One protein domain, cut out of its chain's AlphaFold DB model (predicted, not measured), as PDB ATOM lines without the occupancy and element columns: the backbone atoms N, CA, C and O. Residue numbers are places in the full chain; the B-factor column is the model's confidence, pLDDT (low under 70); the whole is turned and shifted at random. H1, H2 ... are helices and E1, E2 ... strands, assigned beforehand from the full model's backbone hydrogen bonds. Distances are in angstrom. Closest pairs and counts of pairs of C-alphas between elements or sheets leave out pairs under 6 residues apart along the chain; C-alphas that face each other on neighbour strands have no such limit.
ATOM      1  N   VAL A   5     117.247 131.461 217.865       92.56
ATOM      2  CA  VAL A   5     116.268 131.453 216.780       92.56
ATOM      3  C   VAL A   5     115.170 132.463 217.091       92.56
ATOM      4  O   VAL A   5     114.627 132.491 218.196       92.56
ATOM      5  N   THR A   6     114.850 133.312 216.120       94.94
ATOM      6  CA  THR A   6     113.719 134.236 216.207       94.94
ATOM      7  C   THR A   6     112.486 133.554 215.631       94.94
ATOM      8  O   THR A   6     112.503 133.115 214.485       94.94
ATOM      9  N   VAL A   7     111.417 133.475 216.417       94.69
ATOM     10  CA  VAL A   7     110.146 132.845 216.037       94.69
ATOM     11  C   VAL A   7     109.044 133.892 216.099       94.69
ATOM     12  O   VAL A   7     108.979 134.682 217.043       94.69
ATOM     13  N   THR A   8     108.166 133.939 215.105       95.88
ATOM     14  CA  THR A   8     107.084 134.929 215.069       95.88
ATOM     15  C   THR A   8     106.020 134.639 216.124       95.88
ATOM     16  O   THR A   8     105.777 133.494 216.512       95.88
ATOM     17  N   LYS A   9     105.306 135.682 216.555       94.88
ATOM     18  CA  LYS A   9     104.174 135.555 217.485       94.88
ATOM     19  C   LYS A   9     103.147 134.523 217.012       94.88
ATOM     20  O   LYS A   9     102.643 133.751 217.822       94.88
ATOM     21  N   ASN A  10     102.849 134.484 215.715       94.31
ATOM     22  CA  ASN A  10     101.861 133.558 215.164       94.31
ATOM     23  C   ASN A  10     102.310 132.096 215.270       94.31
ATOM     24  O   ASN A  10     101.493 131.237 215.594       94.31
ATOM     25  N   GLU A  11     103.591 131.807 215.040       94.12
ATOM     26  CA  GLU A  11     104.151 130.460 215.195       94.12
ATOM     27  C   GLU A  11     104.155 130.024 216.661       94.12
ATOM     28  O   GLU A  11     103.720 128.912 216.964       94.12
ATOM     29  N   VAL A  12     104.550 130.920 217.574       94.38
ATOM     30  CA  VAL A  12     104.515 130.652 219.019       94.38
ATOM     31  C   VAL A  12     103.092 130.334 219.474       94.38
ATOM     32  O   VAL A  12     102.849 129.293 220.087       94.38
ATOM     33  N   LEU A  13     102.124 131.178 219.110       94.50
ATOM     34  CA  LEU A  13     100.712 130.955 219.428       94.50
ATOM     35  C   LEU A  13     100.181 129.668 218.796       94.50
ATOM     36  O   LEU A  13      99.387 128.961 219.417       94.50
ATOM     37  N   ARG A  14     100.603 129.331 217.573       94.25
ATOM     38  CA  ARG A  14     100.197 128.083 216.923       94.25
ATOM     39  C   ARG A  14     100.719 126.867 217.679       94.25
ATOM     40  O   ARG A  14      99.927 125.964 217.940       94.25
ATOM     41  N   GLY A  15     101.998 126.856 218.050       93.94
ATOM     42  CA  GLY A  15     102.591 125.758 218.813       93.94
ATOM     43  C   GLY A  15     102.021 125.628 220.227       93.94
ATOM     44  O   GLY A  15     101.909 124.517 220.733       93.94
ATOM     45  N   LEU A  16     101.575 126.731 220.841       93.56
ATOM     46  CA  LEU A  16     100.885 126.711 222.137       93.56
ATOM     47  C   LEU A  16      99.446 126.185 222.053       93.56
ATOM     48  O   LEU A  16      99.030 125.424 222.925       93.56
ATOM     49  N   ASN A  17      98.692 126.577 221.021       93.56
ATOM     50  CA  ASN A  17      97.278 126.211 220.871       93.56
ATOM     51  C   ASN A  17      97.064 124.816 220.275       93.56
ATOM     52  O   ASN A  17      96.030 124.202 220.520       93.56
ATOM     53  N   LYS A  18      98.009 124.320 219.468       91.38
ATOM     54  CA  LYS A  18      97.918 123.016 218.798       91.38
ATOM     55  C   LYS A  18      99.141 122.151 219.075       91.38
ATOM     56  O   LYS A  18      99.839 121.746 218.152       91.38
ATOM     57  N   LYS A  19      99.401 121.889 220.354       85.50
ATOM     58  CA  LYS A  19     100.593 121.162 220.824       85.50
ATOM     59  C   LYS A  19     100.770 119.783 220.182       85.50
ATOM     60  O   LYS A  19     101.898 119.369 219.965       85.50
ATOM     61  N   GLU A  20      99.669 119.105 219.866       87.00
ATOM     62  CA  GLU A  20      99.671 117.772 219.245       87.00
ATOM     63  C   GLU A  20      99.900 117.822 217.722       87.00
ATOM     64  O   GLU A  20     100.453 116.886 217.155       87.00
ATOM     65  N   ASP A  21      99.543 118.935 217.069       89.62
ATOM     66  CA  ASP A  21      99.715 119.138 215.621       89.62
ATOM     67  C   ASP A  21     100.979 119.950 215.280       89.62
ATOM     68  O   ASP A  21     101.184 120.337 214.126       89.62
ATOM     69  N   PHE A  22     101.791 120.301 216.281       92.88
ATOM     70  CA  PHE A  22     102.949 121.170 216.111       92.88
ATOM     71  C   PHE A  22     104.209 120.518 216.670       92.88
ATOM     72  O   PHE A  22     104.417 120.444 217.880       92.88
ATOM     73  N   ILE A  23     105.090 120.119 215.758       93.75
ATOM     74  CA  ILE A  23     106.423 119.612 216.067       93.75
ATOM     75  C   ILE A  23     107.464 120.541 215.447       93.75
ATOM     76  O   ILE A  23     107.359 120.910 214.277       93.75
ATOM     77  N   LEU A  24     108.466 120.934 216.232       94.44
ATOM     78  CA  LEU A  24     109.605 121.694 215.725       94.44
ATOM     79  C   LEU A  24     110.735 120.722 215.398       94.44
ATOM     80  O   LEU A  24     111.215 120.015 216.278       94.44
ATOM     81  N   ALA A  25     111.163 120.697 214.140       94.50
ATOM     82  CA  ALA A  25     112.341 119.957 213.709       94.50
ATOM     83  C   ALA A  25     113.531 120.918 213.596       94.50
ATOM     84  O   ALA A  25     113.446 121.932 212.903       94.50
ATOM     85  N   VAL A  26     114.633 120.596 214.264       92.88
ATOM     86  CA  VAL A  26     115.894 121.341 214.201       92.88
ATOM     87  C   VAL A  26     116.959 120.410 213.644       92.88
ATOM     88  O   VAL A  26     117.152 119.316 214.165       92.88
ATOM     89  N   VAL A  27     117.642 120.831 212.584       91.44
ATOM     90  CA  VAL A  27     118.730 120.064 211.975       91.44
ATOM     91  C   VAL A  27     120.011 120.883 212.005       91.44
ATOM     92  O   VAL A  27     120.024 122.037 211.579       91.44
ATOM     93  N   GLU A  28     121.084 120.287 212.517       88.12
ATOM     94  CA  GLU A  28     122.427 120.847 212.363       88.12
ATOM     95  C   GLU A  28     123.029 120.332 211.053       88.12
ATOM     96  O   GLU A  28     123.039 119.123 210.800       88.12
ATOM     97  N   ILE A  29     123.514 121.248 210.214       88.31
ATOM     98  CA  ILE A  29     124.138 120.931 208.926       88.31
ATOM     99  C   ILE A  29     125.616 121.323 208.976       88.31
ATOM    100  O   ILE A  29     125.960 122.437 209.367       88.31
ATOM    101  N   ASP A  30     126.476 120.400 208.552       85.31
ATOM    102  CA  ASP A  30     127.921 120.577 208.405       85.31
ATOM    103  C   ASP A  30     128.285 120.399 206.922       85.31
ATOM    104  O   ASP A  30     128.312 119.284 206.389       85.31
ATOM    105  N   GLY A  31     128.459 121.524 206.221       86.88
ATOM    106  CA  GLY A  31     128.601 121.534 204.762       86.88
ATOM    107  C   GLY A  31     127.336 121.019 204.070       86.88
ATOM    108  O   GLY A  31     126.277 121.626 204.195       86.88
ATOM    109  N   ASP A  32     127.449 119.893 203.361       85.44
ATOM    110  CA  ASP A  32     126.337 119.216 202.675       85.44
ATOM    111  C   ASP A  32     125.718 118.063 203.493       85.44
ATOM    112  O   ASP A  32     124.800 117.390 203.024       85.44
ATOM    113  N   ASN A  33     126.204 117.804 204.715       79.50
ATOM    114  CA  ASN A  33     125.739 116.685 205.538       79.50
ATOM    115  C   ASN A  33     124.855 117.164 206.694       79.50
ATOM    116  O   ASN A  33     125.254 118.020 207.484       79.50
ATOM    117  N   ALA A  34     123.675 116.561 206.847       78.94
ATOM    118  CA  ALA A  34     122.881 116.697 208.065       78.94
ATOM    119  C   ALA A  34     123.526 115.859 209.180       78.94
ATOM    120  O   ALA A  34     123.610 114.637 209.064       78.94
ATOM    121  N   LYS A  35     123.998 116.508 210.250       80.25
ATOM    122  CA  LYS A  35     124.655 115.835 211.380       80.25
ATOM    123  C   LYS A  35     123.655 115.159 212.298       80.25
ATOM    124  O   LYS A  35     123.840 114.012 212.695       80.25
ATOM    125  N   THR A  36     122.639 115.903 212.717       85.75
ATOM    126  CA  THR A  36     121.705 115.435 213.740       85.75
ATOM    127  C   THR A  36     120.373 116.143 213.584       85.75
ATOM    128  O   THR A  36     120.320 117.372 213.491       85.75
ATOM    129  N   LEU A  37     119.299 115.357 213.557       91.69
ATOM    130  CA  LEU A  37     117.929 115.845 213.529       91.69
ATOM    131  C   LEU A  37     117.346 115.767 214.939       91.69
ATOM    132  O   LEU A  37     117.372 114.713 215.562       91.69
ATOM    133  N   CYS A  38     116.811 116.867 215.448       94.62
ATOM    134  CA  CYS A  38     116.165 116.935 216.751       94.62
ATOM    135  C   CYS A  38     114.703 117.339 216.585       94.62
ATOM    136  O   CYS A  38     114.398 118.366 215.977       94.62
ATOM    137  N   TYR A  39     113.797 116.540 217.137       95.31
ATOM    138  CA  TYR A  39     112.374 116.846 217.171       95.31
ATOM    139  C   TYR A  39     111.970 117.337 218.555       95.31
ATOM    140  O   TYR A  39     112.015 116.584 219.524       95.31
ATOM    141  N   VAL A  40     111.521 118.585 218.645       94.19
ATOM    142  CA  VAL A  40     111.047 119.211 219.880       94.19
ATOM    143  C   VAL A  40     109.522 119.214 219.888       94.19
ATOM    144  O   VAL A  40     108.871 119.930 219.120       94.19
ATOM    145  N   GLN A  41     108.951 118.395 220.768       93.00
ATOM    146  CA  GLN A  41     107.516 118.362 221.038       93.00
ATOM    147  C   GLN A  41     107.145 119.525 221.958       93.00
ATOM    148  O   GLN A  41     107.811 119.745 222.967       93.00
ATOM    149  N   SER A  42     106.075 120.261 221.633       91.31
ATOM    150  CA  SER A  42     105.645 121.442 222.407       91.31
ATOM    151  C   SER A  42     106.795 122.431 222.700       91.31
ATOM    152  O   SER A  42     107.108 122.674 223.862       91.31
ATOM    153  N   PRO A  43     107.444 123.022 221.680       92.44
ATOM    154  CA  PRO A  43     108.659 123.837 221.851       92.44
ATOM    155  C   PRO A  43     108.439 125.157 222.605       92.44
ATOM    156  O   PRO A  43     109.396 125.768 223.078       92.44
ATOM    157  N   PHE A  44     107.190 125.616 222.717       92.50
ATOM    158  CA  PHE A  44     106.841 126.904 223.303       92.50
ATOM    159  C   PHE A  44     105.998 126.726 224.564       92.50
ATOM    160  O   PHE A  44     105.144 125.843 224.640       92.50
ATOM    161  N   PHE A  45     106.224 127.599 225.550       84.88
ATOM    162  CA  PHE A  45     105.640 127.470 226.893       84.88
ATOM    163  C   PHE A  45     105.065 128.777 227.443       84.88
ATOM    164  O   PHE A  45     104.398 128.763 228.472       84.88
ATOM    165  N   CYS A  46     105.327 129.898 226.772       88.12
ATOM    166  CA  CYS A  46     104.903 131.217 227.208       88.12
ATOM    167  C   CYS A  46     104.336 131.981 226.014       88.12
ATOM    168  O   CYS A  46     104.945 131.991 224.941       88.12
ATOM    169  N   GLU A  47     103.162 132.580 226.201       89.38
ATOM    170  CA  GLU A  47     102.579 133.465 225.201       89.38
ATOM    171  C   GLU A  47     103.364 134.784 225.136       89.38
ATOM    172  O   GLU A  47     103.749 135.318 226.177       89.38
ATOM    173  N   PRO A  48     103.603 135.330 223.930       90.06
ATOM    174  CA  PRO A  48     104.231 136.636 223.785       90.06
ATOM    175  C   PRO A  48     103.365 137.741 224.383       90.06
ATOM    176  O   PRO A  48     102.145 137.758 224.194       90.06
ATOM    177  N   ASP A  49     104.029 138.736 224.968       91.62
ATOM    178  CA  ASP A  49     103.391 139.959 225.439       91.62
ATOM    179  C   ASP A  49     102.593 140.690 224.349       91.62
ATOM    180  O   ASP A  49     102.795 140.561 223.128       91.62
ATOM    181  N   PHE A  50     101.661 141.519 224.815       82.31
ATOM    182  CA  PHE A  50     100.902 142.395 223.942       82.31
ATOM    183  C   PHE A  50     101.841 143.408 223.262       82.31
ATOM    184  O   PHE A  50     102.525 144.181 223.923       82.31
ATOM    185  N   GLY A  51     101.871 143.396 221.925       88.50
ATOM    186  CA  GLY A  51     102.717 144.278 221.106       88.50
ATOM    187  C   GLY A  51     103.998 143.640 220.553       88.50
ATOM    188  O   GLY A  51     104.633 144.232 219.685       88.50
ATOM    189  N   VAL A  52     104.355 142.423 220.975       92.75
ATOM    190  CA  VAL A  52     105.528 141.706 220.446       92.75
ATOM    191  C   VAL A  52     105.189 140.997 219.129       92.75
ATOM    192  O   VAL A  52     104.168 140.316 219.025       92.75
ATOM    193  N   THR A  53     106.051 141.128 218.117       93.94
ATOM    194  CA  THR A  53     105.894 140.455 216.810       93.94
ATOM    195  C   THR A  53     106.681 139.148 216.705       93.94
ATOM    196  O   THR A  53     106.325 138.285 215.901       93.94
ATOM    197  N   SER A  54     107.724 138.974 217.521       94.31
ATOM    198  CA  SER A  54     108.581 137.785 217.541       94.31
ATOM    199  C   SER A  54     109.270 137.590 218.891       94.31
ATOM    200  O   SER A  54     109.469 138.543 219.640       94.31
ATOM    201  N   ILE A  55     109.636 136.349 219.196       94.06
ATOM    202  CA  ILE A  55     110.336 135.943 220.415       94.06
ATOM    203  C   ILE A  55     111.656 135.287 220.011       94.06
ATOM    204  O   ILE A  55     111.701 134.523 219.049       94.06
ATOM    205  N   ASN A  56     112.725 135.575 220.749       93.31
ATOM    206  CA  ASN A  56     114.006 134.895 220.581       93.31
ATOM    207  C   ASN A  56     114.102 133.727 221.560       93.31
ATOM    208  O   ASN A  56     113.960 133.922 222.765       93.31
ATOM    209  N   TYR A  57     114.377 132.535 221.041       92.56
ATOM    210  CA  TYR A  57     114.626 131.334 221.830       92.56
ATOM    211  C   TYR A  57     116.090 130.934 221.729       92.56
ATOM    212  O   TYR A  57     116.699 131.036 220.662       92.56
ATOM    213  N   ASN A  58     116.651 130.451 222.832       92.50
ATOM    214  CA  ASN A  58     117.956 129.807 222.818       92.50
ATOM    215  C   ASN A  58     117.818 128.420 222.172       92.50
ATOM    216  O   ASN A  58     116.982 127.623 222.599       92.50
ATOM    217  N   ILE A  59     118.625 128.136 221.145       91.69
ATOM    218  CA  ILE A  59     118.592 126.836 220.465       91.69
ATOM    219  C   ILE A  59     118.926 125.699 221.435       91.69
ATOM    220  O   ILE A  59     118.253 124.677 221.411       91.69
ATOM    221  N   ASP A  60     119.896 125.881 222.327       91.75
ATOM    222  CA  ASP A  60     120.322 124.853 223.283       91.75
ATOM    223  C   ASP A  60     119.181 124.449 224.241       91.75
ATOM    224  O   ASP A  60     118.928 123.265 224.485       91.75
ATOM    225  N   GLU A  61     118.394 125.432 224.693       91.50
ATOM    226  CA  GLU A  61     117.216 125.186 225.532       91.50
ATOM    227  C   GLU A  61     116.088 124.465 224.786       91.50
ATOM    228  O   GLU A  61     115.363 123.671 225.393       91.50
ATOM    229  N   LEU A  62     115.920 124.741 223.488       91.81
ATOM    230  CA  LEU A  62     114.958 124.033 222.642       91.81
ATOM    231  C   LEU A  62     115.394 122.581 222.432       91.81
ATOM    232  O   LEU A  62     114.594 121.666 222.620       91.81
ATOM    233  N   LEU A  63     116.668 122.369 222.097       91.81
ATOM    234  CA  LEU A  63     117.242 121.052 221.824       91.81
ATOM    235  C   LEU A  63     117.239 120.142 223.056       91.81
ATOM    236  O   LEU A  63     116.962 118.952 222.929       91.81
ATOM    237  N   THR A  64     117.455 120.695 224.254       91.69
ATOM    238  CA  THR A  64     117.387 119.945 225.525       91.69
ATOM    239  C   THR A  64     116.022 119.280 225.751       91.69
ATOM    240  O   THR A  64     115.919 118.288 226.469       91.69
ATOM    241  N   ARG A  65     114.954 119.810 225.142       89.56
ATOM    242  CA  ARG A  65     113.581 119.288 225.265       89.56
ATOM    243  C   ARG A  65     113.195 118.344 224.128       89.56
ATOM    244  O   ARG A  65     112.076 117.834 224.125       89.56
ATOM    245  N   GLY A  66     114.068 118.167 223.142       91.19
ATOM    246  CA  GLY A  66     113.792 117.373 221.958       91.19
ATOM    247  C   GLY A  66     114.361 115.962 222.013       91.19
ATOM    248  O   GLY A  66     115.201 115.618 222.842       91.19
ATOM    249  N   THR A  67     113.897 115.146 221.076       93.44
ATOM    250  CA  THR A  67     114.425 113.809 220.814       93.44
ATOM    251  C   THR A  67     115.330 113.871 219.595       93.44
ATOM    252  O   THR A  67     114.881 114.223 218.501       93.44
ATOM    253  N   PHE A  68     116.597 113.509 219.777       89.50
ATOM    254  CA  PHE A  68     117.557 113.394 218.686       89.50
ATOM    255  C   PHE A  68     117.369 112.073 217.935       89.50
ATOM    256  O   PHE A  68     117.231 111.016 218.550       89.50
ATOM    257  N   ILE A  69     117.377 112.149 216.609       82.62
ATOM    258  CA  ILE A  69     117.328 111.028 215.674       82.62
ATOM    259  C   ILE A  69     118.585 111.100 214.803       82.62
ATOM    260  O   ILE A  69     118.921 112.164 214.269       82.62
ATOM    261  N   GLY A  70     119.268 109.964 214.679       67.56
ATOM    262  CA  GLY A  70     120.456 109.756 213.855       67.56
ATOM    263  C   GLY A  70     120.434 108.379 213.218       67.56
ATOM    264  O   GLY A  70     119.733 107.497 213.766       67.56
TER     265      GLY A  70
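Overview. This is residues 5 to 70 of the 70 residues of the protein "DEAD/DEAH box helicase domain protein" of bacterium (UniProt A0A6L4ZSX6). Two small antiparallel sheets stand apart, the long hairpin E2 and E3 with short E5 along E3, and the short pair E1 and E4; H1 leads from the small pair to the hairpin, and H2 leads back from E4 to E5. The hairpin's turn and the loop of residues 42 to 53 reach toward opposite ends of the longest axis. The printed part has 66 residues with two named helices and five named strands, in the order E1, H1, E2, E3, E4, H2, E5; the larger sheet runs E2, E3, E5, and the class is mixed. The whole is elongated, spanning 40 by 24 by 17 A, and only just compact, close to loose, with a radius of gyration of the C-alphas of 12.8 A.

Along the chain. E1, residues 5 to 8, begins at C-alpha 5 (116.268, 131.453, 216.780) and measures 10.0 A. H1, residues 9 to 17, measures 12.1 A. E2, residues 23 to 30, measures 22.8 A, and E3, residues 33 to 41, 24.0 A. E4 is residues 54 to 58, 13.4 A, and H2 residues 59 to 63, 6.1 A. E5, residues 66 to 69, measures 9.6 A and ends at C-alpha 69 (117.328, 111.028, 215.674).

Arrangement. E2 and E3 are an antiparallel hairpin at 161 degrees, with N 26 and O 38 2.8 A apart, within hydrogen-bond range. E5 is antiparallel to E3 at 144 degrees, with N 67 and O 39 at 2.8 A. E1 and E4 are antiparallel at 153 degrees, with N 7 and O 55 at 2.8 A. H2 is on the larger sheet but only grazes it with residues 59 to 63; its closest C-alphas to E3 are Leu 63 and Cys 38, 6.6 A apart. H1 is not on that sheet, and the closest C-alphas of H1 and E4 are Lys 9 and Ser 54, 4.9 A apart. H1 and H2 are apart. In H1 and H2 every O i to N i+4 pair is within hydrogen-bond range.

Size, cuts and confidence. The two C-alphas farthest apart are those of Asp 32 and Phe 50, 40.5 A. The printed part has no cut, and the link from E3 to E4, 12 residues, is long. The mean pLDDT of the printed part is 90.5, and residue 70, the chain's last, is under 70.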